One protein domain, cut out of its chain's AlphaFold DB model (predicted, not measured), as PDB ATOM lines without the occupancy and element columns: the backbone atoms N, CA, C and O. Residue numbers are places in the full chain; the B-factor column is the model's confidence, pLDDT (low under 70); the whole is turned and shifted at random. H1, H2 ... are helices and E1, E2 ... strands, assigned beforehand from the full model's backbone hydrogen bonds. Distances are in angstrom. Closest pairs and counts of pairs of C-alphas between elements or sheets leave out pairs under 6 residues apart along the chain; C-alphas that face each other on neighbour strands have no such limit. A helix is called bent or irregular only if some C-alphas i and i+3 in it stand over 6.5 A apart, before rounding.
ATOM      1  N   LYS A  15      34.185  20.076  48.957       85.38
ATOM      2  CA  LYS A  15      34.040  21.373  49.608       85.38
ATOM      3  C   LYS A  15      32.599  21.848  49.514       85.38
ATOM      4  O   LYS A  15      31.973  21.716  48.467       85.38
ATOM      5  N   VAL A  16      32.103  22.444  50.592       85.38
ATOM      6  CA  VAL A  16      30.826  23.164  50.621       85.38
ATOM      7  C   VAL A  16      31.108  24.603  51.049       85.38
ATOM      8  O   VAL A  16      31.965  24.837  51.898       85.38
ATOM      9  N   THR A  17      30.439  25.583  50.448       86.19
ATOM     10  CA  THR A  17      30.519  26.991  50.863       86.19
ATOM     11  C   THR A  17      29.123  27.598  50.893       86.19
ATOM     12  O   THR A  17      28.381  27.477  49.919       86.19
ATOM     13  N   ALA A  18      28.777  28.230  52.016       83.50
ATOM     14  CA  ALA A  18      27.506  28.917  52.219       83.50
ATOM     15  C   ALA A  18      27.656  30.443  52.076       83.50
ATOM     16  O   ALA A  18      28.772  30.957  52.107       83.50
ATOM     17  N   ALA A  19      26.536  31.161  51.948       73.31
ATOM     18  CA  ALA A  19      26.513  32.579  51.576       73.31
ATOM     19  C   ALA A  19      27.329  33.533  52.475       73.31
ATOM     20  O   ALA A  19      27.869  34.520  51.991       73.31
ATOM     21  N   PHE A  20      27.519  33.214  53.757       71.38
ATOM     22  CA  PHE A  20      28.304  34.036  54.694       71.38
ATOM     23  C   PHE A  20      29.819  33.740  54.675       71.38
ATOM     24  O   PHE A  20      30.590  34.410  55.371       71.38
ATOM     25  N   ASP A  21      30.259  32.760  53.880       72.19
ATOM     26  CA  ASP A  21      31.666  32.421  53.684       72.19
ATOM     27  C   ASP A  21      32.148  32.893  52.311       72.19
ATOM     28  O   ASP A  21      31.498  32.688  51.282       72.19
ATOM     29  N   LYS A  22      33.344  33.494  52.268       73.44
ATOM     30  CA  LYS A  22      33.958  33.890  50.999       73.44
ATOM     31  C   LYS A  22      34.369  32.627  50.228       73.44
ATOM     32  O   LYS A  22      35.224  31.881  50.715       73.44
ATOM     33  N   PRO A  23      33.827  32.383  49.024       73.62
ATOM     34  CA  PRO A  23      34.195  31.214  48.252       73.62
ATOM     35  C   PRO A  23      35.633  31.363  47.767       73.62
ATOM     36  O   PRO A  23      35.982  32.298  47.049       73.62
ATOM     37  N   HIS A  24      36.477  30.415  48.167       76.94
ATOM     38  CA  HIS A  24      37.771  30.204  47.533       76.94
ATOM     39  C   HIS A  24      37.590  29.170  46.426       76.94
ATOM     40  O   HIS A  24      37.395  27.983  46.715       76.94
ATOM     41  N   TYR A  25      37.633  29.646  45.185       77.31
ATOM     42  CA  TYR A  25      37.470  28.841  43.986       77.31
ATOM     43  C   TYR A  25      38.773  28.099  43.680       77.31
ATOM     44  O   TYR A  25      39.803  28.720  43.445       77.31
ATOM     45  N   ASP A  26      38.731  26.767  43.711       78.81
ATOM     46  CA  ASP A  26      39.797  25.939  43.142       78.81
ATOM     47  C   ASP A  26      39.436  25.652  41.679       78.81
ATOM     48  O   ASP A  26      38.401  25.031  41.396       78.81
ATOM     49  N   ASP A  27      40.267  26.104  40.741       74.50
ATOM     50  CA  ASP A  27      40.080  25.884  39.302       74.50
ATOM     51  C   ASP A  27      40.086  24.394  38.932       74.50
ATOM     52  O   ASP A  27      39.463  23.978  37.951       74.50
ATOM     53  N   ARG A  28      40.711  23.556  39.766       78.44
ATOM     54  CA  ARG A  28      40.720  22.098  39.603       78.44
ATOM     55  C   ARG A  28      39.402  21.458  40.022       78.44
ATOM     56  O   ARG A  28      39.107  20.360  39.574       78.44
ATOM     57  N   SER A  29      38.589  22.114  40.847       87.06
ATOM     58  CA  SER A  29      37.300  21.567  41.285       87.06
ATOM     59  C   SER A  29      36.195  21.789  40.251       87.06
ATOM     60  O   SER A  29      36.197  22.788  39.521       87.06
ATOM     61  N   PHE A  30      35.232  20.867  40.202       91.88
ATOM     62  CA  PHE A  30      33.958  21.089  39.524       91.88
ATOM     63  C   PHE A  30      32.990  21.786  40.479       91.88
ATOM     64  O   PHE A  30      32.700  21.270  41.563       91.88
ATOM     65  N   LYS A  31      32.514  22.965  40.088       93.94
ATOM     66  CA  LYS A  31      31.734  23.871  40.931       93.94
ATOM     67  C   LYS A  31      30.247  23.769  40.610       93.94
ATOM     68  O   LYS A  31      29.854  23.962  39.461       93.94
ATOM     69  N   ILE A  32      29.425  23.507  41.624       95.94
ATOM     70  CA  ILE A  32      27.964  23.421  41.501       95.94
ATOM     71  C   ILE A  32      27.312  24.460  42.402       95.94
ATOM     72  O   ILE A  32      27.656  24.538  43.576       95.94
ATOM     73  N   PHE A  33      26.332  25.197  41.883       97.06
ATOM     74  CA  PHE A  33      25.462  26.047  42.693       97.06
ATOM     75  C   PHE A  33      24.085  25.403  42.893       97.06
ATOM     76  O   PHE A  33      23.464  24.977  41.916       97.06
ATOM     77  N   LEU A  34      23.597  25.351  44.136       96.06
ATOM     78  CA  LEU A  34      22.290  24.782  44.500       96.06
ATOM     79  C   LEU A  34      21.210  25.873  44.605       96.06
ATOM     80  O   LEU A  34      20.843  26.302  45.697       96.06
ATOM     81  N   ALA A  35      20.695  26.315  43.458       96.25
ATOM     82  CA  ALA A  35      19.646  27.330  43.353       96.25
ATOM     83  C   ALA A  35      18.245  26.767  43.645       96.25
ATOM     84  O   ALA A  35      17.980  25.568  43.525       96.25
ATOM     85  N   GLY A  36      17.295  27.652  43.941       93.88
ATOM     86  CA  GLY A  36      15.888  27.283  44.084       93.88
ATOM     87  C   GLY A  36      15.364  27.358  45.513       93.88
ATOM     88  O   GLY A  36      15.804  28.163  46.329       93.88
ATOM     89  N   THR A  37      14.359  26.540  45.813       89.88
ATOM     90  CA  THR A  37      13.560  26.662  47.035       89.88
ATOM     91  C   THR A  37      14.399  26.498  48.314       89.88
ATOM     92  O   THR A  37      14.979  25.441  48.556       89.88
ATOM     93  N   ILE A  38      14.390  27.517  49.177       79.50
ATOM     94  CA  ILE A  38      14.901  27.463  50.565       79.50
ATOM     95  C   ILE A  38      13.752  27.619  51.574       79.50
ATOM     96  O   ILE A  38      13.762  26.985  52.627       79.50
ATOM     97  N   ASP A  39      12.754  28.441  51.220       69.75
ATOM     98  CA  ASP A  39      11.521  28.713  51.980       69.75
ATOM     99  C   ASP A  39      11.752  29.009  53.473       69.75
ATOM    100  O   ASP A  39      11.060  28.478  54.339       69.75
ATOM    101  N   MET A  40      12.792  29.796  53.780       62.47
ATOM    102  CA  MET A  40      13.208  30.131  55.153       62.47
ATOM    103  C   MET A  40      13.316  28.901  56.080       62.47
ATOM    104  O   MET A  40      13.011  28.970  57.265       62.47
ATOM    105  N   GLY A  41      13.682  27.739  55.526       58.91
ATOM    106  CA  GLY A  41      13.797  26.485  56.269       58.91
ATOM    107  C   GLY A  41      12.543  25.599  56.289       58.91
ATOM    108  O   GLY A  41      12.662  24.438  56.674       58.91
ATOM    109  N   SER A  42      11.387  26.085  55.830       61.91
ATOM    110  CA  SER A  42      10.115  25.334  55.819       61.91
ATOM    111  C   SER A  42      10.049  24.274  54.717       61.91
ATOM    112  O   SER A  42       9.320  23.286  54.833       61.91
ATOM    113  N   ALA A  43      10.829  24.448  53.648       66.94
ATOM    114  CA  ALA A  43      10.971  23.442  52.608       66.94
ATOM    115  C   ALA A  43      11.896  22.303  53.071       66.94
ATOM    116  O   ALA A  43      12.910  22.574  53.738       66.94
ATOM    117  N   PRO A  44      11.621  21.050  52.642       75.81
ATOM    118  CA  PRO A  44      12.534  19.934  52.846       75.81
ATOM    119  C   PRO A  44      13.966  20.314  52.463       75.81
ATOM    120  O   PRO A  44      14.200  21.021  51.478       75.81
ATOM    121  N   ASP A  45      14.929  19.871  53.265       82.38
ATOM    122  CA  ASP A  45      16.345  20.140  53.040       82.38
ATOM    123  C   ASP A  45      16.895  19.266  51.909       82.38
ATOM    124  O   ASP A  45      17.538  18.236  52.118       82.38
ATOM    125  N   TRP A  46      16.565  19.662  50.681       88.81
ATOM    126  CA  TRP A  46      16.990  18.983  49.465       88.81
ATOM    127  C   TRP A  46      18.439  19.320  49.096       88.81
ATOM    128  O   TRP A  46      19.102  18.474  48.501       88.81
ATOM    129  N   GLN A  47      18.944  20.510  49.471       89.25
ATOM    130  CA  GLN A  47      20.322  20.949  49.199       89.25
ATOM    131  C   GLN A  47      21.355  20.032  49.860       89.25
ATOM    132  O   GLN A  47      22.149  19.385  49.182       89.25
ATOM    133  N   GLY A  48      21.280  19.915  51.180       85.19
ATOM    134  CA  GLY A  48      20.661  18.721  51.705       85.19
ATOM    135  C   GLY A  48      21.199  17.361  51.344       85.19
ATOM    136  O   GLY A  48      22.345  17.075  50.999       85.19
ATOM    137  N   TYR A  49      20.196  16.519  51.386       87.69
ATOM    138  CA  TYR A  49      20.145  15.231  50.763       87.69
ATOM    139  C   TYR A  49      20.951  15.116  49.449       87.69
ATOM    140  O   TYR A  49      21.704  14.155  49.301       87.69
ATOM    141  N   LEU A  50      20.859  16.080  48.520       90.25
ATOM    142  CA  LEU A  50      21.608  16.032  47.259       90.25
ATOM    143  C   LEU A  50      23.128  16.106  47.473       90.25
ATOM    144  O   LEU A  50      23.866  15.357  46.835       90.25
ATOM    145  N   THR A  51      23.599  16.969  48.376       90.31
ATOM    146  CA  THR A  51      25.021  17.066  48.741       90.31
ATOM    147  C   THR A  51      25.538  15.731  49.275       90.31
ATOM    148  O   THR A  51      26.577  15.247  48.820       90.31
ATOM    149  N   ASP A  52      24.777  15.083  50.161       85.56
ATOM    150  CA  ASP A  52      25.119  13.753  50.679       85.56
ATOM    151  C   ASP A  52      25.180  12.699  49.563       85.56
ATOM    152  O   ASP A  52      26.127  11.907  49.516       85.56
ATOM    153  N   GLN A  53      24.208  12.687  48.640       87.88
ATOM    154  CA  GLN A  53      24.223  11.750  47.508       87.88
ATOM    155  C   GLN A  53      25.436  11.980  46.600       87.88
ATOM    156  O   GLN A  53      26.097  11.013  46.214       87.88
ATOM    157  N   ILE A  54      25.769  13.241  46.302       91.88
ATOM    158  CA  ILE A  54      26.930  13.606  45.482       91.88
ATOM    159  C   ILE A  54      28.221  13.084  46.118       91.88
ATOM    160  O   ILE A  54      28.990  12.380  45.460       91.88
ATOM    161  N   PHE A  55      28.453  13.374  47.399       89.62
ATOM    162  CA  PHE A  55      29.683  12.961  48.077       89.62
ATOM    163  C   PHE A  55      29.770  11.445  48.246       89.62
ATOM    164  O   PHE A  55      30.834  10.862  48.028       89.62
ATOM    165  N   LYS A  56      28.647  10.783  48.547       86.88
ATOM    166  CA  LYS A  56      28.575   9.320  48.637       86.88
ATOM    167  C   LYS A  56      28.872   8.643  47.299       86.88
ATOM    168  O   LYS A  56      29.545   7.614  47.276       86.88
ATOM    169  N   LYS A  57      28.356   9.182  46.190       91.62
ATOM    170  CA  LYS A  57      28.519   8.588  44.856       91.62
ATOM    171  C   LYS A  57      29.892   8.876  44.249       91.62
ATOM    172  O   LYS A  57      30.408   8.036  43.514       91.62
ATOM    173  N   HIS A  58      30.498  10.014  44.588       91.25
ATOM    174  CA  HIS A  58      31.751  10.483  43.997       91.25
ATOM    175  C   HIS A  58      32.839  10.786  45.047       91.25
ATOM    176  O   HIS A  58      33.378  11.895  45.063       91.25
ATOM    177  N   PRO A  59      33.234   9.813  45.895       88.12
ATOM    178  CA  PRO A  59      34.181  10.033  46.996       88.12
ATOM    179  C   PRO A  59      35.574  10.491  46.544       88.12
ATOM    180  O   PRO A  59      36.278  11.158  47.291       88.12
ATOM    181  N   ASN A  60      35.962  10.163  45.308       88.19
ATOM    182  CA  ASN A  60      37.294  10.424  44.754       88.19
ATOM    183  C   ASN A  60      37.285  11.516  43.672       88.19
ATOM    184  O   ASN A  60      38.086  11.467  42.737       88.19
ATOM    185  N   ARG A  61      36.337  12.455  43.742       88.75
ATOM    186  CA  ARG A  61      36.196  13.552  42.778       88.75
ATOM    187  C   ARG A  61      36.323  14.903  43.475       88.75
ATOM    188  O   ARG A  61      35.814  15.070  44.577       88.75
ATOM    189  N   MET A  62      36.968  15.856  42.810       89.38
ATOM    190  CA  MET A  62      37.145  17.231  43.274       89.38
ATOM    191  C   MET A  62      35.886  18.054  42.983       89.38
ATOM    192  O   MET A  62      35.681  18.505  41.854       89.38
ATOM    193  N   ILE A  63      35.031  18.231  43.989       90.88
ATOM    194  CA  ILE A  63      33.710  18.860  43.860       90.88
ATOM    195  C   ILE A  63      33.570  19.984  44.885       90.88
ATOM    196  O   ILE A  63      33.790  19.784  46.081       90.88
ATOM    197  N   HIS A  64      33.150  21.157  44.415       92.06
ATOM    198  CA  HIS A  64      32.854  22.317  45.248       92.06
ATOM    199  C   HIS A  64      31.382  22.704  45.092       92.06
ATOM    200  O   HIS A  64      30.949  23.137  44.030       92.06
ATOM    201  N   ILE A  65      30.606  22.533  46.157       92.38
ATOM    202  CA  ILE A  65      29.189  22.888  46.211       92.38
ATOM    203  C   ILE A  65      29.043  24.265  46.861       92.38
ATOM    204  O   ILE A  65      29.520  24.499  47.969       92.38
ATOM    205  N   LEU A  66      28.362  25.175  46.177       93.00
ATOM    206  CA  LEU A  66      27.962  26.479  46.677       93.00
ATOM    207  C   LEU A  66      26.461  26.435  46.966       93.00
ATOM    208  O   LEU A  66      25.664  26.071  46.097       93.00
ATOM    209  N   THR A  67      26.076  26.762  48.199       90.69
ATOM    210  CA  THR A  67      24.680  26.709  48.647       90.69
ATOM    211  C   THR A  67      24.233  28.046  49.245       90.69
ATOM    212  O   THR A  67      24.868  28.539  50.177       90.69
ATOM    213  N   PRO A  68      23.123  28.635  48.769       88.56
ATOM    214  CA  PRO A  68      22.558  29.845  49.365       88.56
ATOM    215  C   PRO A  68      21.911  29.590  50.738       88.56
ATOM    216  O   PRO A  68      21.706  30.522  51.513       88.56
ATOM    217  N   ARG A  69      21.593  28.328  51.080       83.06
ATOM    218  CA  ARG A  69      20.923  27.957  52.339       83.06
ATOM    219  C   ARG A  69      21.906  27.985  53.515       83.06
ATOM    220  O   ARG A  69      22.771  27.118  53.627       83.06
ATOM    221  N   THR A  70      21.716  28.930  54.433       70.00
ATOM    222  CA  THR A  70      22.650  29.228  55.536       70.00
ATOM    223  C   THR A  70      22.394  28.457  56.842       70.00
ATOM    224  O   THR A  70      23.240  28.473  57.732       70.00
ATOM    225  N   GLU A  71      21.241  27.798  57.007       60.59
ATOM    226  CA  GLU A  71      20.742  27.463  58.359       60.59
ATOM    227  C   GLU A  71      20.798  25.977  58.739       60.59
ATOM    228  O   GLU A  71      21.064  25.649  59.892       60.59
ATOM    229  N   PHE A  72      20.574  25.062  57.791       47.97
ATOM    230  CA  PHE A  72      20.379  23.637  58.118       47.97
ATOM    231  C   PHE A  72      21.621  22.765  57.846       47.97
ATOM    232  O   PHE A  72      21.882  21.806  58.571       47.97
ATOM    233  N   TRP A  73      22.450  23.146  56.865       44.66
ATOM    234  CA  TRP A  73      23.686  22.428  56.494       44.66
ATOM    235  C   TRP A  73      24.889  22.766  57.356       44.66
ATOM    236  O   TRP A  73      25.702  21.904  57.690       44.66
ATOM    237  N   VAL A  74      24.932  24.019  57.785       44.44
ATOM    238  CA  VAL A  74      25.986  24.619  58.604       44.44
ATOM    239  C   VAL A  74      25.988  24.051  60.025       44.44
ATOM    240  O   VAL A  74      26.851  24.376  60.817       44.44
ATOM    241  N   ASN A  75      25.050  23.176  60.388       42.00
ATOM    242  CA  ASN A  75      25.082  22.510  61.688       42.00
ATOM    243  C   ASN A  75      25.519  21.040  61.595       42.00
ATOM    244  O   ASN A  75      26.225  20.576  62.485       42.00
ATOM    245  N   LYS A  76      25.193  20.316  60.511       44.06
ATOM    246  CA  LYS A  76      25.479  18.869  60.393       44.06
ATOM    247  C   LYS A  76      26.845  18.530  59.798       44.06
ATOM    248  O   LYS A  76      27.561  17.701  60.351       44.06
ATOM    249  N   VAL A  77      27.212  19.148  58.675       46.03
ATOM    250  CA  VAL A  77      28.559  18.982  58.087       46.03
ATOM    251  C   VAL A  77      29.604  19.555  59.029       46.03
ATOM    252  O   VAL A  77      30.674  18.994  59.246       46.03
ATOM    253  N   ASP A  78      29.214  20.653  59.639       46.78
ATOM    254  CA  ASP A  78      30.014  21.470  60.502       46.78
ATOM    255  C   ASP A  78      30.311  20.706  61.813       46.78
ATOM    256  O   ASP A  78      31.440  20.716  62.253       46.78
ATOM    257  N   GLU A  79      29.423  19.918  62.434       42.88
ATOM    258  CA  GLU A  79      29.832  19.099  63.609       42.88
ATOM    259  C   GLU A  79      30.991  18.119  63.327       42.88
ATOM    260  O   GLU A  79      31.869  17.952  64.170       42.88
ATOM    261  N   LYS A  80      31.036  17.502  62.138       47.88
ATOM    262  CA  LYS A  80      32.129  16.588  61.751       47.88
ATOM    263  C   LYS A  80      33.345  17.295  61.148       47.88
ATOM    264  O   LYS A  80      34.441  16.752  61.226       47.88
ATOM    265  N   GLN A  81      33.171  18.461  60.524       47.97
ATOM    266  CA  GLN A  81      34.262  19.251  59.937       47.97
ATOM    267  C   GLN A  81      34.884  20.259  60.919       47.97
ATOM    268  O   GLN A  81      36.031  20.642  60.706       47.97
ATOM    269  N   ARG A  82      34.168  20.640  61.990       55.47
ATOM    270  CA  ARG A  82      34.583  21.583  63.051       55.47
ATOM    271  C   ARG A  82      35.265  20.926  64.243       55.47
ATOM    272  O   ARG A  82      35.550  21.616  65.212       55.47
ATOM    273  N   ALA A  83      35.526  19.619  64.202       53.97
ATOM    274  CA  ALA A  83      36.292  18.971  65.269       53.97
ATOM    275  C   ALA A  83      37.643  19.680  65.513       53.97
ATOM    276  O   ALA A  83      38.124  19.686  66.643       53.97
ATOM    277  N   ASP A  84      38.173  20.341  64.475       57.62
ATOM    278  CA  ASP A  84      39.425  21.097  64.494       57.62
ATOM    279  C   ASP A  84      39.234  22.639  64.431       57.62
ATOM    280  O   ASP A  84      40.227  23.355  64.337       57.62
ATOM    281  N   GLU A  85      37.999  23.177  64.455       67.19
ATOM    282  CA  GLU A  85      37.747  24.640  64.417       67.19
ATOM    283  C   GLU A  85      38.091  25.261  65.780       67.19
ATOM    284  O   GLU A  85      37.610  24.822  66.830       67.19
ATOM    285  N   THR A  86      38.917  26.306  65.787       77.56
ATOM    286  CA  THR A  86      39.234  27.030  67.020       77.56
ATOM    287  C   THR A  86      38.046  27.877  67.483       77.56
ATOM    288  O   THR A  86      37.210  28.327  66.699       77.56
ATOM    289  N   LYS A  87      37.991  28.177  68.787       77.50
ATOM    290  CA  LYS A  87      36.966  29.072  69.351       77.50
ATOM    291  C   LYS A  87      36.952  30.449  68.669       77.50
ATOM    292  O   LYS A  87      35.890  31.034  68.481       77.50
ATOM    293  N   GLU A  88      38.122  30.954  68.292       78.50
ATOM    294  CA  GLU A  88      38.276  32.252  67.631       78.50
ATOM    295  C   GLU A  88      37.684  32.250  66.214       78.50
ATOM    296  O   GLU A  88      36.987  33.195  65.837       78.50
ATOM    297  N   GLU A  89      37.902  31.178  65.448       73.25
ATOM    298  CA  GLU A  89      37.310  30.991  64.116       73.25
ATOM    299  C   GLU A  89      35.786  30.877  64.190       73.25
ATOM    300  O   GLU A  89      35.074  31.550  63.432       73.25
ATOM    301  N   PHE A  90      35.283  30.114  65.164       73.88
ATOM    302  CA  PHE A  90      33.853  29.992  65.426       73.88
ATOM    303  C   PHE A  90      33.212  31.354  65.748       73.88
ATOM    304  O   PHE A  90      32.228  31.749  65.114       73.88
ATOM    305  N   ASP A  91      33.787  32.109  66.692       74.38
ATOM    306  CA  ASP A  91      33.278  33.423  67.103       74.38
ATOM    307  C   ASP A  91      33.301  34.429  65.939       74.38
ATOM    308  O   ASP A  91      32.361  35.211  65.755       74.38
ATOM    309  N   LEU A  92      34.355  34.405  65.116       75.19
ATOM    310  CA  LEU A  92      34.465  35.252  63.927       75.19
ATOM    311  C   LEU A  92      33.370  34.936  62.903       75.19
ATOM    312  O   LEU A  92      32.792  35.851  62.312       75.19
ATOM    313  N   ARG A  93      33.055  33.657  62.699       72.75
ATOM    314  CA  ARG A  93      31.999  33.228  61.778       72.75
ATOM    315  C   ARG A  93      30.609  33.615  62.267       72.75
ATOM    316  O   ARG A  93      29.818  34.116  61.472       72.75
ATOM    317  N   GLN A  94      30.322  33.467  63.563       73.75
ATOM    318  CA  GLN A  94      29.053  33.938  64.133       73.75
ATOM    319  C   GLN A  94      28.889  35.451  63.961       73.75
ATOM    320  O   GLN A  94      27.819  35.914  63.569       73.75
ATOM    321  N   LYS A  95      29.966  36.224  64.157       75.81
ATOM    322  CA  LYS A  95      29.966  37.668  63.881       75.81
ATOM    323  C   LYS A  95      29.705  37.977  62.407       75.81
ATOM    324  O   LYS A  95      28.893  38.850  62.120       75.81
ATOM    325  N   LYS A  96      30.346  37.256  61.477       72.75
ATOM    326  CA  LYS A  96      30.100  37.407  60.031       72.75
ATOM    327  C   LYS A  96      28.651  37.105  59.672       72.75
ATOM    328  O   LYS A  96      28.034  37.908  58.988       72.75
ATOM    329  N   LYS A  97      28.095  36.002  60.183       71.56
ATOM    330  CA  LYS A  97      26.691  35.632  59.975       71.56
ATOM    331  C   LYS A  97      25.741  36.709  60.504       71.56
ATOM    332  O   LYS A  97      24.791  37.058  59.817       71.56
ATOM    333  N   ALA A  98      26.005  37.251  61.692       70.81
ATOM    334  CA  ALA A  98      25.189  38.313  62.282       70.81
ATOM    335  C   ALA A  98      25.265  39.642  61.506       70.81
ATOM    336  O   ALA A  98      24.310  40.412  61.530       70.81
ATOM    337  N   ALA A  99      26.384  39.907  60.827       71.56
ATOM    338  CA  ALA A  99      26.589  41.094  59.997       71.56
ATOM    339  C   ALA A  99      26.172  40.904  58.526       71.56
ATOM    340  O   ALA A  99      26.261  41.854  57.753       71.56
ATOM    341  N   PHE A 100      25.765  39.695  58.124       75.81
ATOM    342  CA  PHE A 100      25.459  39.372  56.735       75.81
ATOM    343  C   PHE A 100      24.082  39.913  56.352       75.81
ATOM    344  O   PHE A 100      23.050  39.399  56.789       75.81
ATOM    345  N   ASP A 101      24.077  40.990  55.572       82.62
ATOM    346  CA  ASP A 101      22.859  41.660  55.139       82.62
ATOM    347  C   ASP A 101      22.304  41.085  53.825       82.62
ATOM    348  O   ASP A 101      22.910  40.246  53.155       82.62
ATOM    349  N   LEU A 102      21.101  41.539  53.460       82.25
ATOM    350  CA  LEU A 102      20.420  41.093  52.246       82.25
ATOM    351  C   LEU A 102      21.241  41.390  50.985       82.25
ATOM    352  O   LEU A 102      21.260  40.569  50.073       82.25
ATOM    353  N   GLN A 103      21.903  42.548  50.924       86.75
ATOM    354  CA  GLN A 103      22.706  42.917  49.762       86.75
ATOM    355  C   GLN A 103      23.888  41.962  49.597       86.75
ATOM    356  O   GLN A 103      24.083  41.423  48.515       86.75
ATOM    357  N   SER A 104      24.599  41.668  50.683       86.62
ATOM    358  CA  SER A 104      25.712  40.720  50.682       86.62
ATOM    359  C   SER A 104      25.269  39.309  50.284       86.62
ATOM    360  O   SER A 104      25.987  38.641  49.544       86.62
ATOM    361  N   GLN A 105      24.086  38.858  50.727       84.62
ATOM    362  CA  GLN A 105      23.502  37.578  50.294       84.62
ATOM    363  C   GLN A 105      23.257  37.576  48.785       84.62
ATOM    364  O   GLN A 105      23.711  36.664  48.101       84.62
ATOM    365  N   VAL A 106      22.569  38.595  48.269       88.44
ATOM    366  CA  VAL A 106      22.223  38.677  46.845       88.44
ATOM    367  C   VAL A 106      23.477  38.778  45.976       88.44
ATOM    368  O   VAL A 106      23.595  38.045  44.995       88.44
ATOM    369  N   ASP A 107      24.436  39.625  46.353       90.56
ATOM    370  CA  ASP A 107      25.693  39.788  45.621       90.56
ATOM    371  C   ASP A 107      26.494  38.480  45.613       90.56
ATOM    372  O   ASP A 107      26.995  38.070  44.568       90.56
ATOM    373  N   TRP A 108      26.558  37.768  46.745       91.81
ATOM    374  CA  TRP A 108      27.210  36.459  46.819       91.81
ATOM    375  C   TRP A 108      26.540  35.424  45.912       91.81
ATOM    376  O   TRP A 108      27.236  34.678  45.220       91.81
ATOM    377  N   GLU A 109      25.204  35.366  45.906       92.50
ATOM    378  CA  GLU A 109      24.439  34.423  45.085       92.50
ATOM    379  C   GLU A 109      24.678  34.671  43.595       92.50
ATOM    380  O   GLU A 109      24.983  33.726  42.865       92.50
ATOM    381  N   LEU A 110      24.612  35.929  43.152       94.12
ATOM    382  CA  LEU A 110      24.858  36.303  41.758       94.12
ATOM    383  C   LEU A 110      26.300  35.993  41.334       94.12
ATOM    384  O   LEU A 110      26.504  35.300  40.334       94.12
ATOM    385  N   ASP A 111      27.289  36.402  42.131       94.19
ATOM    386  CA  ASP A 111      28.706  36.112  41.885       94.19
ATOM    387  C   ASP A 111      28.975  34.605  41.772       94.19
ATOM    388  O   ASP A 111      29.751  34.144  40.927       94.19
ATOM    389  N   ALA A 112      28.367  33.821  42.661       93.69
ATOM    390  CA  ALA A 112      28.522  32.379  42.683       93.69
ATOM    391  C   ALA A 112      27.856  31.734  41.459       93.69
ATOM    392  O   ALA A 112      28.492  30.928  40.775       93.69
ATOM    393  N   LEU A 113      26.618  32.123  41.131       95.62
ATOM    394  CA  LEU A 113      25.903  31.658  39.941       95.62
ATOM    395  C   LEU A 113      26.704  31.919  38.657       95.62
ATOM    396  O   LEU A 113      26.741  31.058  37.772       95.62
ATOM    397  N   GLU A 114      27.413  33.045  38.557       94.25
ATOM    398  CA  GLU A 114      28.300  33.351  37.429       94.25
ATOM    399  C   GLU A 114      29.529  32.436  37.362       94.25
ATOM    400  O   GLU A 114      29.881  31.962  36.276       94.25
ATOM    401  N   LYS A 115      30.144  32.119  38.507       92.00
ATOM    402  CA  LYS A 115      31.440  31.418  38.588       92.00
ATOM    403  C   LYS A 115      31.351  29.888  38.563       92.00
ATOM    404  O   LYS A 115      32.359  29.230  38.305       92.00
ATOM    405  N   VAL A 116      30.182  29.299  38.824       94.12
ATOM    406  CA  VAL A 116      30.031  27.831  38.825       94.12
ATOM    407  C   VAL A 116      30.044  27.205  37.430       94.12
ATOM    408  O   VAL A 116      29.645  27.830  36.442       94.12
ATOM    409  N   ASP A 117      30.450  25.934  37.375       94.44
ATOM    410  CA  ASP A 117      30.388  25.104  36.171       94.44
ATOM    411  C   ASP A 117      28.942  24.675  35.874       94.44
ATOM    412  O   ASP A 117      28.541  24.667  34.716       94.44
ATOM    413  N   LEU A 118      28.149  24.363  36.908       95.88
ATOM    414  CA  LEU A 118      26.757  23.911  36.789       95.88
ATOM    415  C   LEU A 118      25.850  24.610  37.813       95.88
ATOM    416  O   LEU A 118      26.146  24.644  39.007       95.88
ATOM    417  N   ILE A 119      24.706  25.108  37.352       97.75
ATOM    418  CA  ILE A 119      23.611  25.605  38.186       97.75
ATOM    419  C   ILE A 119      22.549  24.509  38.266       97.75
ATOM    420  O   ILE A 119      22.003  24.069  37.253       97.75
ATOM    421  N   VAL A 120      22.242  24.085  39.485       97.50
ATOM    422  CA  VAL A 120      21.226  23.084  39.797       97.50
ATOM    423  C   VAL A 120      20.080  23.802  40.492       97.50
ATOM    424  O   VAL A 120      20.221  24.220  41.636       97.50
ATOM    425  N   MET A 121      18.955  23.974  39.798       97.94
ATOM    426  CA  MET A 121      17.807  24.724  40.304       97.94
ATOM    427  C   MET A 121      16.634  23.799  40.612       97.94
ATOM    428  O   MET A 121      16.099  23.178  39.700       97.94
ATOM    429  N   ASN A 122      16.186  23.742  41.868       96.25
ATOM    430  CA  ASN A 122      14.989  22.986  42.261       96.25
ATOM    431  C   ASN A 122      13.843  23.924  42.674       96.25
ATOM    432  O   ASN A 122      13.938  24.638  43.672       96.25
ATOM    433  N   LEU A 123      12.738  23.885  41.932       94.94
ATOM    434  CA  LEU A 123      11.491  24.584  42.237       94.94
ATOM    435  C   LEU A 123      10.489  23.591  42.837       94.94
ATOM    436  O   LEU A 123       9.919  22.750  42.133       94.94
ATOM    437  N   HIS A 124      10.307  23.684  44.154       90.06
ATOM    438  CA  HIS A 124       9.434  22.806  44.924       90.06
ATOM    439  C   HIS A 124       7.963  23.236  44.838       90.06
ATOM    440  O   HIS A 124       7.633  24.419  44.795       90.06
ATOM    441  N   ASP A 125       7.091  22.248  44.915       87.12
ATOM    442  CA  ASP A 125       5.644  22.220  44.726       87.12
ATOM    443  C   ASP A 125       4.929  23.393  45.427       87.12
ATOM    444  O   ASP A 125       4.255  24.216  44.810       87.12
ATOM    445  N   LYS A 126       5.138  23.505  46.746       83.88
ATOM    446  CA  LYS A 126       4.489  24.488  47.629       83.88
ATOM    447  C   LYS A 126       5.170  25.858  47.645       83.88
ATOM    448  O   LYS A 126       4.663  26.783  48.277       83.88
ATOM    449  N   SER A 127       6.308  26.005  46.971       86.88
ATOM    450  CA  SER A 127       7.084  27.244  47.002       86.88
ATOM    451  C   SER A 127       6.542  28.296  46.033       86.88
ATOM    452  O   SER A 127       5.836  27.991  45.070       86.88
ATOM    453  N   LYS A 128       6.890  29.563  46.279       89.25
ATOM    454  CA  LYS A 128       6.715  30.644  45.294       89.25
ATOM    455  C   LYS A 128       7.991  30.937  44.511       89.25
ATOM    456  O   LYS A 128       7.897  31.308  43.347       89.25
ATOM    457  N   SER A 129       9.153  30.766  45.144       91.38
ATOM    458  CA  SER A 129      10.490  30.942  44.558       91.38
ATOM    459  C   SER A 129      10.638  32.147  43.606       91.38
ATOM    460  O   SER A 129      11.163  31.984  42.506       91.38
ATOM    461  N   PRO A 130      10.188  33.364  43.983       92.31
ATOM    462  CA  PRO A 130      10.211  34.510  43.074       92.31
ATOM    463  C   PRO A 130      11.634  34.894  42.649       92.31
ATOM    464  O   PRO A 130      11.851  35.179  41.476       92.31
ATOM    465  N   ILE A 131      12.606  34.841  43.565       92.69
ATOM    466  CA  ILE A 131      14.012  35.145  43.262       92.69
ATOM    467  C   ILE A 131      14.615  34.074  42.349       92.69
ATOM    468  O   ILE A 131      15.210  34.407  41.333       92.69
ATOM    469  N   SER A 132      14.336  32.793  42.598       95.44
ATOM    470  CA  SER A 132      14.811  31.717  41.716       95.44
ATOM    471  C   SER A 132      14.231  31.801  40.300       95.44
ATOM    472  O   SER A 132      14.877  31.396  39.339       95.44
ATOM    473  N   LEU A 133      13.027  32.358  40.132       96.50
ATOM    474  CA  LEU A 133      12.486  32.652  38.801       96.50
ATOM    475  C   LEU A 133      13.241  33.800  38.104       96.50
ATOM    476  O   LEU A 133      13.387  33.757  36.882       96.50
ATOM    477  N   LEU A 134      13.745  34.791  38.849       96.31
ATOM    478  CA  LEU A 134      14.632  35.829  38.307       96.31
ATOM    479  C   LEU A 134      15.982  35.232  37.897       96.31
ATOM    480  O   LEU A 134      16.422  35.453  36.771       96.31
ATOM    481  N   GLU A 135      16.588  34.412  38.757       96.94
ATOM    482  CA  GLU A 135      17.832  33.686  38.464       96.94
ATOM    483  C   GLU A 135      17.691  32.824  37.204       96.94
ATOM    484  O   GLU A 135      18.564  32.838  36.337       96.94
ATOM    485  N   LEU A 136      16.564  32.114  37.048       96.88
ATOM    486  CA  LEU A 136      16.279  31.335  35.842       96.88
ATOM    487  C   LEU A 136      16.279  32.228  34.597       96.88
ATOM    488  O   LEU A 136      16.823  31.839  33.566       96.88
ATOM    489  N   GLY A 137      15.675  33.413  34.688       95.62
ATOM    490  CA  GLY A 137      15.673  34.394  33.608       95.62
ATOM    491  C   GLY A 137      17.081  34.866  33.239       95.62
ATOM    492  O   GLY A 137      17.424  34.865  32.057       95.62
ATOM    493  N   ILE A 138      17.897  35.209  34.239       96.38
ATOM    494  CA  ILE A 138      19.275  35.698  34.069       96.38
ATOM    495  C   ILE A 138      20.168  34.615  33.444       96.38
ATOM    496  O   ILE A 138      20.892  34.875  32.486       96.38
ATOM    497  N   PHE A 139      20.083  33.375  33.934       96.31
ATOM    498  CA  PHE A 139      20.993  32.294  33.545       96.31
ATOM    499  C   PHE A 139      20.442  31.350  32.467       96.31
ATOM    500  O   PHE A 139      21.128  30.395  32.093       96.31
ATOM    501  N   ALA A 140      19.260  31.609  31.902       93.38
ATOM    502  CA  ALA A 140      18.637  30.750  30.886       93.38
ATOM    503  C   ALA A 140      19.522  30.533  29.641       93.38
ATOM    504  O   ALA A 140      19.482  29.476  29.008       93.38
ATOM    505  N   GLU A 141      20.330  31.528  29.277       91.56
ATOM    506  CA  GLU A 141      21.195  31.476  28.091       91.56
ATOM    507  C   GLU A 141      22.613  30.983  28.395       91.56
ATOM    508  O   GLU A 141      23.366  30.692  27.471       91.56
ATOM    509  N   SER A 142      22.947  30.782  29.674       90.69
ATOM    510  CA  SER A 142      24.280  30.349  30.115       90.69
ATOM    511  C   SER A 142      24.653  28.929  29.672       90.69
ATOM    512  O   SER A 142      25.820  28.559  29.722       90.69
ATOM    513  N   LYS A 143      23.659  28.116  29.280       87.88
ATOM    514  CA  LYS A 143      23.803  26.690  28.920       87.88
ATOM    515  C   LYS A 143      24.423  25.808  30.008       87.88
ATOM    516  O   LYS A 143      24.777  24.671  29.723       87.88
ATOM    517  N   LYS A 144      24.462  26.292  31.251       93.31
ATOM    518  CA  LYS A 144      24.942  25.556  32.426       93.31
ATOM    519  C   LYS A 144      23.875  25.338  33.496       93.31
ATOM    520  O   LYS A 144      24.216  25.004  34.622       93.31
ATOM    521  N   ILE A 145      22.597  25.544  33.183       95.25
ATOM    522  CA  ILE A 145      21.501  25.381  34.144       95.25
ATOM    523  C   ILE A 145      20.687  24.108  33.873       95.25
ATOM    524  O   ILE A 145      20.234  23.866  32.751       95.25
ATOM    525  N   LEU A 146      20.482  23.316  34.925       95.62
ATOM    526  CA  LEU A 146      19.503  22.235  34.992       95.62
ATOM    527  C   LEU A 146      18.387  22.643  35.953       95.62
ATOM    528  O   LEU A 146      18.642  22.899  37.130       95.62
ATOM    529  N   VAL A 147      17.150  22.665  35.464       96.44
ATOM    530  CA  VAL A 147      15.973  23.015  36.265       96.44
ATOM    531  C   VAL A 147      15.173  21.759  36.582       96.44
ATOM    532  O   VAL A 147      14.745  21.049  35.675       96.44
ATOM    533  N   ARG A 148      14.889  21.516  37.860       95.06
ATOM    534  CA  ARG A 148      13.758  20.689  38.269       95.06
ATOM    535  C   ARG A 148      12.596  21.576  38.667       95.06
ATOM    536  O   ARG A 148      12.742  22.410  39.553       95.06
ATOM    537  N   CYS A 149      11.435  21.375  38.054       94.06
ATOM    538  CA  CYS A 149      10.201  22.044  38.455       94.06
ATOM    539  C   CYS A 149       9.095  21.009  38.653       94.06
ATOM    540  O   CYS A 149       8.685  20.344  37.706       94.06
ATOM    541  N   SER A 150       8.633  20.863  39.897       90.69
ATOM    542  CA  SER A 150       7.464  20.036  40.228       90.69
ATOM    543  C   SER A 150       6.270  20.402  39.334       90.69
ATOM    544  O   SER A 150       6.022  21.588  39.111       90.69
ATOM    545  N   LYS A 151       5.516  19.400  38.850       89.25
ATOM    546  CA  LYS A 151       4.289  19.624  38.052       89.25
ATOM    547  C   LYS A 151       3.251  20.435  38.841       89.25
ATOM    548  O   LYS A 151       2.461  21.172  38.263       89.25
ATOM    549  N   GLU A 152       3.303  20.334  40.162       89.62
ATOM    550  CA  GLU A 152       2.432  20.985  41.134       89.62
ATOM    551  C   GLU A 152       2.868  22.428  41.457       89.62
ATOM    552  O   GLU A 152       2.139  23.164  42.125       89.62
ATOM    553  N   PHE A 153       4.036  22.876  40.977       92.00
ATOM    554  CA  PHE A 153       4.484  24.254  41.157       92.00
ATOM    555  C   PHE A 153       3.515  25.237  40.481       92.00
ATOM    556  O   PHE A 153       3.200  25.125  39.297       92.00
ATOM    557  N   TYR A 154       3.091  26.283  41.198       91.19
ATOM    558  CA  TYR A 154       2.035  27.220  40.759       91.19
ATOM    559  C   TYR A 154       2.313  27.991  39.442       91.19
ATOM    560  O   TYR A 154       1.439  28.697  38.923       91.19
ATOM    561  N   ARG A 155       3.548  27.930  38.929       94.25
ATOM    562  CA  ARG A 155       3.980  28.512  37.647       94.25
ATOM    563  C   ARG A 155       4.650  27.480  36.737       94.25
ATOM    564  O   ARG A 155       5.369  27.884  35.826       94.25
ATOM    565  N   PHE A 156       4.393  26.188  36.945       93.00
ATOM    566  CA  PHE A 156       4.995  25.085  36.196       93.00
ATOM    567  C   PHE A 156       4.966  25.314  34.681       93.00
ATOM    568  O   PHE A 156       6.014  25.295  34.039       93.00
ATOM    569  N   ASP A 157       3.805  25.639  34.105       90.12
ATOM    570  CA  ASP A 157       3.707  25.867  32.660       90.12
ATOM    571  C   ASP A 157       4.550  27.045  32.168       90.12
ATOM    572  O   ASP A 157       5.144  26.961  31.094       90.12
ATOM    573  N   ASN A 158       4.667  28.119  32.955       94.62
ATOM    574  CA  ASN A 158       5.519  29.252  32.593       94.62
ATOM    575  C   ASN A 158       6.988  28.822  32.547       94.62
ATOM    576  O   ASN A 158       7.676  29.093  31.564       94.62
ATOM    577  N   VAL A 159       7.445  28.097  33.572       95.06
ATOM    578  CA  VAL A 159       8.808  27.552  33.636       95.06
ATOM    579  C   VAL A 159       9.056  26.615  32.456       95.06
ATOM    580  O   VAL A 159      10.000  26.819  31.697       95.06
ATOM    581  N   ARG A 160       8.165  25.645  32.227       93.19
ATOM    582  CA  ARG A 160       8.263  24.670  31.135       93.19
ATOM    583  C   ARG A 160       8.342  25.342  29.761       93.19
ATOM    584  O   ARG A 160       9.186  24.973  28.943       93.19
ATOM    585  N   ILE A 161       7.486  26.329  29.495       88.56
ATOM    586  CA  ILE A 161       7.460  27.064  28.220       88.56
ATOM    587  C   ILE A 161       8.747  27.873  28.030       88.56
ATOM    588  O   ILE A 161       9.334  27.827  26.945       88.56
ATOM    589  N   VAL A 162       9.214  28.582  29.063       92.81
ATOM    590  CA  VAL A 162      10.461  29.362  29.008       92.81
ATOM    591  C   VAL A 162      11.662  28.448  28.791       92.81
ATOM    592  O   VAL A 162      12.446  28.697  27.875       92.81
ATOM    593  N   CYS A 163      11.773  27.357  29.554       92.06
ATOM    594  CA  CYS A 163      12.852  26.386  29.402       92.06
ATOM    595  C   CYS A 163      12.876  25.801  27.989       92.06
ATOM    596  O   CYS A 163      13.927  25.789  27.349       92.06
ATOM    597  N   LYS A 164      11.712  25.419  27.445       88.50
ATOM    598  CA  LYS A 164      11.603  24.950  26.059       88.50
ATOM    599  C   LYS A 164      12.057  26.012  25.057       88.50
ATOM    600  O   LYS A 164      12.832  25.707  24.157       88.50
ATOM    601  N   ARG A 165      11.598  27.258  25.208       90.00
ATOM    602  CA  ARG A 165      11.922  28.358  24.283       90.00
ATOM    603  C   ARG A 165      13.401  28.750  24.323       90.00
ATOM    604  O   ARG A 165      13.941  29.158  23.301       90.00
ATOM    605  N   LYS A 166      14.045  28.643  25.486       91.25
ATOM    606  CA  LYS A 166      15.460  28.987  25.694       91.25
ATOM    607  C   LYS A 166      16.412  27.794  25.524       91.25
ATOM    608  O   LYS A 166      17.630  27.982  25.536       91.25
ATOM    609  N   GLY A 167      15.884  26.581  25.340       88.75
ATOM    610  CA  GLY A 167      16.677  25.349  25.296       88.75
ATOM    611  C   GLY A 167      17.419  25.101  26.611       88.75
ATOM    612  O   GLY A 167      18.614  24.820  26.593       88.75
ATOM    613  N   VAL A 168      16.731  25.305  27.738       91.81
ATOM    614  CA  VAL A 168      17.207  24.986  29.091       91.81
ATOM    615  C   VAL A 168      16.729  23.587  29.452       91.81
ATOM    616  O   VAL A 168      15.540  23.291  29.312       91.81
ATOM    617  N   ALA A 169      17.636  22.747  29.952       91.12
ATOM    618  CA  ALA A 169      17.291  21.419  30.439       91.12
ATOM    619  C   ALA A 169      16.339  21.516  31.629       91.12
ATOM    620  O   ALA A 169      16.650  22.143  32.643       91.12
ATOM    621  N   HIS A 170      15.179  20.883  31.491       89.44
ATOM    622  CA  HIS A 170      14.134  20.892  32.498       89.44
ATOM    623  C   HIS A 170      13.594  19.480  32.717       89.44
ATOM    624  O   HIS A 170      13.326  18.761  31.754       89.44
ATOM    625  N   VAL A 171      13.382  19.118  33.979       89.50
ATOM    626  CA  VAL A 171      12.787  17.847  34.404       89.50
ATOM    627  C   VAL A 171      11.750  18.098  35.500       89.50
ATOM    628  O   VAL A 171      11.883  19.035  36.280       89.50
ATOM    629  N   SER A 172      10.711  17.271  35.600       87.69
ATOM    630  CA  SER A 172       9.716  17.392  36.680       87.69
ATOM    631  C   SER A 172      10.041  16.537  37.905       87.69
ATOM    632  O   SER A 172       9.761  16.916  39.047       87.69
ATOM    633  N   HIS A 173      10.669  15.383  37.677       85.38
ATOM    634  CA  HIS A 173      10.882  14.357  38.695       85.38
ATOM    635  C   HIS A 173      12.253  14.468  39.363       85.38
ATOM    636  O   HIS A 173      13.267  14.707  38.703       85.38
ATOM    637  N   TRP A 174      12.277  14.224  40.676       87.94
ATOM    638  CA  TRP A 174      13.496  14.242  41.485       87.94
ATOM    639  C   TRP A 174      14.532  13.221  41.002       87.94
ATOM    640  O   TRP A 174      15.686  13.569  40.793       87.94
ATOM    641  N   THR A 175      14.117  11.980  40.742       86.56
ATOM    642  CA  THR A 175      15.027  10.898  40.332       86.56
ATOM    643  C   THR A 175      15.798  11.234  39.058       86.56
ATOM    644  O   THR A 175      16.995  10.979  38.963       86.56
ATOM    645  N   LEU A 176      15.132  11.834  38.066       84.69
ATOM    646  CA  LEU A 176      15.800  12.236  36.830       84.69
ATOM    647  C   LEU A 176      16.739  13.423  37.069       84.69
ATOM    648  O   LEU A 176      17.828  13.455  36.498       84.69
ATOM    649  N   PHE A 177      16.338  14.368  37.919       91.31
ATOM    650  CA  PHE A 177      17.167  15.501  38.318       91.31
ATOM    651  C   PHE A 177      18.460  15.047  38.997       91.31
ATOM    652  O   PHE A 177      19.544  15.364  38.514       91.31
ATOM    653  N   GLU A 178      18.344  14.236  40.046       92.69
ATOM    654  CA  GLU A 178      19.474  13.693  40.798       92.69
ATOM    655  C   GLU A 178      20.406  12.875  39.901       92.69
ATOM    656  O   GLU A 178      21.595  13.176  39.813       92.69
ATOM    657  N   ASN A 179      19.873  11.892  39.167       89.12
ATOM    658  CA  ASN A 179      20.694  11.036  38.311       89.12
ATOM    659  C   ASN A 179      21.417  11.828  37.218       89.12
ATOM    660  O   ASN A 179      22.566  11.531  36.910       89.12
ATOM    661  N   THR A 180      20.783  12.865  36.659       87.94
ATOM    662  CA  THR A 180      21.436  13.734  35.669       87.94
ATOM    663  C   THR A 180      22.645  14.447  36.275       87.94
ATOM    664  O   THR A 180      23.692  14.518  35.636       87.94
ATOM    665  N   ILE A 181      22.530  14.942  37.510       94.00
ATOM    666  CA  ILE A 181      23.625  15.628  38.212       94.00
ATOM    667  C   ILE A 181      24.765  14.652  38.512       94.00
ATOM    668  O   ILE A 181      25.920  14.955  38.214       94.00
ATOM    669  N   LEU A 182      24.445  13.469  39.045       93.06
ATOM    670  CA  LEU A 182      25.432  12.425  39.337       93.06
ATOM    671  C   LEU A 182      26.159  11.958  38.061       93.06
ATOM    672  O   LEU A 182      27.381  11.824  38.048       93.06
ATOM    673  N   ASP A 183      25.440  11.788  36.951       89.69
ATOM    674  CA  ASP A 183      26.027  11.409  35.660       89.69
ATOM    675  C   ASP A 183      26.942  12.497  35.075       89.69
ATOM    676  O   ASP A 183      27.957  12.183  34.439       89.69
ATOM    677  N   ILE A 184      26.586  13.776  35.250       90.06
ATOM    678  CA  ILE A 184      27.431  14.911  34.853       90.06
ATOM    679  C   ILE A 184      28.724  14.893  35.675       90.06
ATOM    680  O   ILE A 184      29.816  14.961  35.106       90.06
ATOM    681  N   LEU A 185      28.609  14.742  36.994       92.00
ATOM    682  CA  LEU A 185      29.744  14.713  37.910       92.00
ATOM    683  C   LEU A 185      30.682  13.533  37.655       92.00
ATOM    684  O   LEU A 185      31.894  13.729  37.619       92.00
ATOM    685  N   GLU A 186      30.162  12.334  37.394       90.06
ATOM    686  CA  GLU A 186      31.009  11.173  37.091       90.06
ATOM    687  C   GLU A 186      31.908  11.408  35.870       90.06
ATOM    688  O   GLU A 186      33.026  10.896  35.789       90.06
ATOM    689  N   ARG A 187      31.431  12.192  34.902       85.38
ATOM    690  CA  ARG A 187      32.166  12.461  33.664       85.38
ATOM    691  C   ARG A 187      33.093  13.660  33.764       85.38
ATOM    692  O   ARG A 187      34.115  13.660  33.087       85.38
ATOM    693  N   LEU A 188      32.717  14.673  34.540       88.31
ATOM    694  CA  LEU A 188      33.354  15.989  34.487       88.31
ATOM    695  C   LEU A 188      34.056  16.415  35.763       88.31
ATOM    696  O   LEU A 188      34.929  17.279  35.691       88.31
ATOM    697  N   ALA A 189      33.688  15.853  36.912       88.12
ATOM    698  CA  ALA A 189      34.366  16.176  38.151       88.12
ATOM    699  C   ALA A 189      35.785  15.591  38.117       88.12
ATOM    700  O   ALA A 189      35.926  14.384  37.894       88.12
ATOM    701  N   PRO A 190      36.841  16.392  38.324       86.38
ATOM    702  CA  PRO A 190      38.202  15.884  38.193       86.38
ATOM    703  C   PRO A 190      38.572  14.896  39.290       86.38
ATOM    704  O   PRO A 190      38.065  14.972  40.411       86.38
ATOM    705  N   LYS A 191      39.468  13.961  38.981       85.88
ATOM    706  CA  LYS A 191      40.108  13.107  39.995       85.88
ATOM    707  C   LYS A 191      41.389  13.769  40.512       85.88
ATOM    708  O   LYS A 191      42.050  14.467  39.753       85.88
ATOM    709  N   PRO A 192      41.834  13.470  41.746       80.50
ATOM    710  CA  PRO A 192      43.088  14.012  42.290       80.50
ATOM    711  C   PRO A 192      44.325  13.663  41.460       80.50
ATOM    712  O   PRO A 192      45.302  14.402  41.448       80.50
ATOM    713  N   SER A 193      44.284  12.510  40.789       72.06
ATOM    714  CA  SER A 193      45.364  11.991  39.950       72.06
ATOM    715  C   SER A 193      45.442  12.642  38.568       72.06
ATOM    716  O   SER A 193      46.397  12.390  37.837       72.06
ATOM    717  N   GLU A 194      44.433  13.415  38.161       70.19
ATOM    718  CA  GLU A 194      44.451  14.119  36.881       70.19
ATOM    719  C   GLU A 194      45.387  15.326  37.022       70.19
ATOM    720  O   GLU A 194      45.077  16.307  37.698       70.19
ATOM    721  N   SER A 195      46.586  15.228  36.432       54.03
ATOM    722  CA  SER A 195      47.544  16.334  36.403       54.03
ATOM    723  C   SER A 195      46.928  17.547  35.698       54.03
ATOM    724  O   SER A 195      46.050  17.405  34.845       54.03
ATOM    725  N   SER A 196      47.415  18.753  35.997       56.38
ATOM    726  CA  SER A 196      46.954  19.995  35.351       56.38
ATOM    727  C   SER A 196      47.032  19.963  33.814       56.38
ATOM    728  O   SER A 196      46.309  20.706  33.161       56.38
ATOM    729  N   ALA A 197      47.851  19.076  33.233       53.06
ATOM    730  CA  ALA A 197      47.964  18.848  31.792       53.06
ATOM    731  C   ALA A 197      46.902  17.886  31.207       53.06
ATOM    732  O   ALA A 197      46.688  17.890  29.998       53.06
ATOM    733  N   GLY A 198      46.252  17.058  32.037       51.78
ATOM    734  CA  GLY A 198      45.176  16.132  31.646       51.78
ATOM    735  C   GLY A 198      43.773  16.576  32.076       51.78
ATOM    736  O   GLY A 198      42.791  15.922  31.729       51.78
ATOM    737  N   ALA A 199      43.668  17.673  32.830       60.75
ATOM    738  CA  ALA A 199      42.394  18.231  33.259       60.75
ATOM    739  C   ALA A 199      41.609  18.789  32.061       60.75
ATOM    740  O   ALA A 199      42.122  19.581  31.271       60.75
ATOM    741  N   VAL A 200      40.334  18.403  31.956       65.88
ATOM    742  CA  VAL A 200      39.405  18.930  30.946       65.88
ATOM    743  C   VAL A 200      39.340  20.450  31.081       65.88
ATOM    744  O   VAL A 200      38.984  20.957  32.154       65.88
ATOM    745  N   SER A 201      39.676  21.169  30.006       72.06
ATOM    746  CA  SER A 201      39.675  22.634  30.009       72.06
ATOM    747  C   SER A 201      38.271  23.174  30.284       72.06
ATOM    748  O   SER A 201      37.271  22.512  30.000       72.06
ATOM    749  N   GLN A 202      38.165  24.400  30.800       69.88
ATOM    750  CA  GLN A 202      36.869  25.027  31.079       69.88
ATOM    751  C   GLN A 202      35.953  25.035  29.839       69.88
ATOM    752  O   GLN A 202      34.766  24.728  29.933       69.88
ATOM    753  N   THR A 203      36.518  25.291  28.656       74.12
ATOM    754  CA  THR A 203      35.794  25.246  27.378       74.12
ATOM    755  C   THR A 203      35.290  23.840  27.047       74.12
ATOM    756  O   THR A 203      34.144  23.682  26.633       74.12
ATOM    757  N   GLN A 204      36.103  22.801  27.259       74.56
ATOM    758  CA  GLN A 204      35.683  21.413  27.035       74.56
ATOM    759  C   GLN A 204      34.609  20.970  28.039       74.56
ATOM    760  O   GLN A 204      33.654  20.298  27.648       74.56
ATOM    761  N   ARG A 205      34.708  21.390  29.311       77.44
ATOM    762  CA  ARG A 205      33.663  21.139  30.320       77.44
ATOM    763  C   ARG A 205      32.331  21.734  29.877       77.44
ATOM    764  O   ARG A 205      31.331  21.029  29.898       77.44
ATOM    765  N   GLN A 206      32.330  22.984  29.409       77.56
ATOM    766  CA  GLN A 206      31.128  23.666  28.913       77.56
ATOM    767  C   GLN A 206      30.461  22.920  27.746       77.56
ATOM    768  O   GLN A 206      29.240  22.774  27.731       77.56
ATOM    769  N   VAL A 207      31.243  22.386  26.798       79.56
ATOM    770  CA  VAL A 207      30.705  21.581  25.683       79.56
ATOM    771  C   VAL A 207      30.009  20.320  26.199       79.56
ATOM    772  O   VAL A 207      28.862  20.062  25.838       79.56
ATOM    773  N   ILE A 208      30.657  19.565  27.088       77.00
ATOM    774  CA  ILE A 208      30.091  18.310  27.606       77.00
ATOM    775  C   ILE A 208      28.872  18.575  28.501       77.00
ATOM    776  O   ILE A 208      27.892  17.830  28.440       77.00
ATOM    777  N   ILE A 209      28.902  19.639  29.316       80.00
ATOM    778  CA  ILE A 209      27.743  20.088  30.102       80.00
ATOM    779  C   ILE A 209      26.574  20.339  29.159       80.00
ATOM    780  O   ILE A 209      25.505  19.760  29.350       80.00
ATOM    781  N   LYS A 210      26.788  21.129  28.103       79.81
ATOM    782  CA  LYS A 210      25.757  21.436  27.114       79.81
ATOM    783  C   LYS A 210      25.178  20.170  26.480       79.81
ATOM    784  O   LYS A 210      23.963  20.008  26.502       79.81
ATOM    785  N   GLU A 211      26.007  19.242  26.000       81.25
ATOM    786  CA  GLU A 211      25.543  17.973  25.410       81.25
ATOM    787  C   GLU A 211      24.701  17.142  26.389       81.25
ATOM    788  O   GLU A 211      23.700  16.523  26.017       81.25
ATOM    789  N   LYS A 212      25.091  17.113  27.668       77.12
ATOM    790  CA  LYS A 212      24.361  16.373  28.702       77.12
ATOM    791  C   LYS A 212      23.049  17.027  29.070       77.12
ATOM    792  O   LYS A 212      22.051  16.319  29.197       77.12
ATOM    793  N   LEU A 213      23.037  18.345  29.191       81.06
ATOM    794  CA  LEU A 213      21.823  19.109  29.416       81.06
ATOM    795  C   LEU A 213      20.875  18.981  28.219       81.06
ATOM    796  O   LEU A 213      19.691  18.752  28.421       81.06
ATOM    797  N   GLU A 214      21.374  18.995  26.986       79.50
ATOM    798  CA  GLU A 214      20.570  18.718  25.789       79.50
ATOM    799  C   GLU A 214      20.035  17.279  25.778       79.50
ATOM    800  O   GLU A 214      18.857  17.051  25.501       79.50
ATOM    801  N   SER A 215      20.850  16.285  26.153       76.38
ATOM    802  CA  SER A 215      20.361  14.913  26.313       76.38
ATOM    803  C   SER A 215      19.290  14.807  27.400       76.38
ATOM    804  O   SER A 215      18.336  14.053  27.212       76.38
ATOM    805  N   ALA A 216      19.447  15.499  28.527       69.25
ATOM    806  CA  ALA A 216      18.470  15.515  29.608       69.25
ATOM    807  C   ALA A 216      17.191  16.235  29.172       69.25
ATOM    808  O   ALA A 216      16.105  15.730  29.418       69.25
ATOM    809  N   PHE A 217      17.311  17.345  28.442       71.25
ATOM    810  CA  PHE A 217      16.202  18.068  27.822       71.25
ATOM    811  C   PHE A 217      15.398  17.166  26.876       71.25
ATOM    812  O   PHE A 217      14.175  17.112  26.962       71.25
ATOM    813  N   ASN A 218      16.083  16.393  26.030       70.62
ATOM    814  CA  ASN A 218      15.444  15.475  25.088       70.62
ATOM    815  C   ASN A 218      14.813  14.251  25.774       70.62
ATOM    816  O   ASN A 218      13.801  13.737  25.300       70.62
ATOM    817  N   LYS A 219      15.391  13.774  26.885       66.50
ATOM    818  CA  LYS A 219      14.838  12.673  27.697       66.50
ATOM    819  C   LYS A 219      13.714  13.123  28.637       66.50
ATOM    820  O   LYS A 219      12.841  12.325  28.951       66.50
ATOM    821  N   GLY A 220      13.758  14.376  29.088       54.09
ATOM    822  CA  GLY A 220      12.857  14.992  30.065       54.09
ATOM    823  C   GLY A 220      11.503  15.417  29.501       54.09
ATOM    824  O   GLY A 220      10.678  15.945  30.242       54.09
ATOM    825  N   LEU A 221      11.249  15.160  28.214       49.84
ATOM    826  CA  LEU A 221       9.902  15.145  27.651       49.84
ATOM    827  C   LEU A 221       9.181  13.873  28.127       49.84
ATOM    828  O   LEU A 221       9.231  12.841  27.463       49.84
TER     829      LEU A 221
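Overview. This is residues 15 to 221 of the 291 residues of an uncharacterized protein of Pseudovirgaria hyperparasitica (UniProt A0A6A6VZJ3). A twisted sheet of six parallel strands forms the core, with helices over both faces: three layers, H1, H7 and H8 on one face, H4, H5 and H6 on the other. Beyond edge strand E1, H2 and H3 make an outlying V whose tip, residues 83 to 89, sticks out. The printed part has 207 residues, with eight named helices and six named strands in the order E1 E2 H1 E3 H2 H3 H4 E4 H5 E5 H6 E6 H7 H8; the class is mixed, helices and strands. The whole is compact, with a radius of gyration of the C-alphas of 17.0 A and spans of 51 by 44 by 27 A.

Arrangement. The sheet runs E1, residues 15 to 18, E3, residues 63 to 67, E2, residues 30 to 36, E4, residues 118 to 123, E5, residues 145 to 149, and E6, residues 169 to 171. Within hydrogen-bond range are N 17 and O 65 across E1 and E3, 2.9 A, N 32 and O 64 across E3 and E2, 2.9 A, N 35 and O 120 across E2 and E4, 2.8 A, N 123 and O 148 across E4 and E5, 2.8 A, and N 147 and O 169 across E5 and E6, 2.9 A. H1, residues 46 to 57, is over E3 and E2 at a height over the sheet of 9.4 A. H7, residues 174 to 188, is on the same face, over E4 and E5, at 8.6 A. H7 and H8, residues 202 to 219, form a helical hairpin, a shallow tilt of 29 degrees, opposite ways; their closest C-alphas, Leu 188 and Arg 205, are 6.6 A apart. On the opposite face from H1 are H4, residues 102 to 115, H5, residues 130 to 139, and H6, residues 156 to 166. H2, residues 73 to 84, only grazes the sheet with residues 73 to 77, and H3, residues 87 to 99, is not on it. E2, H1, E3, then E4, H5, E5, and E5, H6, E6 are strand-helix-strand units, two parallel neighbour strands with a helix between, with right-handed crossovers. Every O i to N i+4 pair is within hydrogen-bond range in H1, H3, H4, H5, H6 and H8; H2 has 4 of 8 and H7 10 of 11.

Along the chain. E1 begins at C-alpha 15 (34.040, 21.373, 49.608), and H8, 25.5 A long, ends at C-alpha 219 (14.838, 12.673, 27.697). H7 measures 21.1 A, H4 20.0 A and E2 19.6 A. H2 is irregular: C-alphas 81 and 84 are 7.1 A apart.

Size, cuts and confidence. The C-alphas farthest apart, Glu 88 and Leu 221, are 51.9 A apart. The printed part has no cut. The links E1 to E2 and H7 to H8 are long. Mean pLDDT of the printed part is 82.1; residues 71 to 85 are among those under 70.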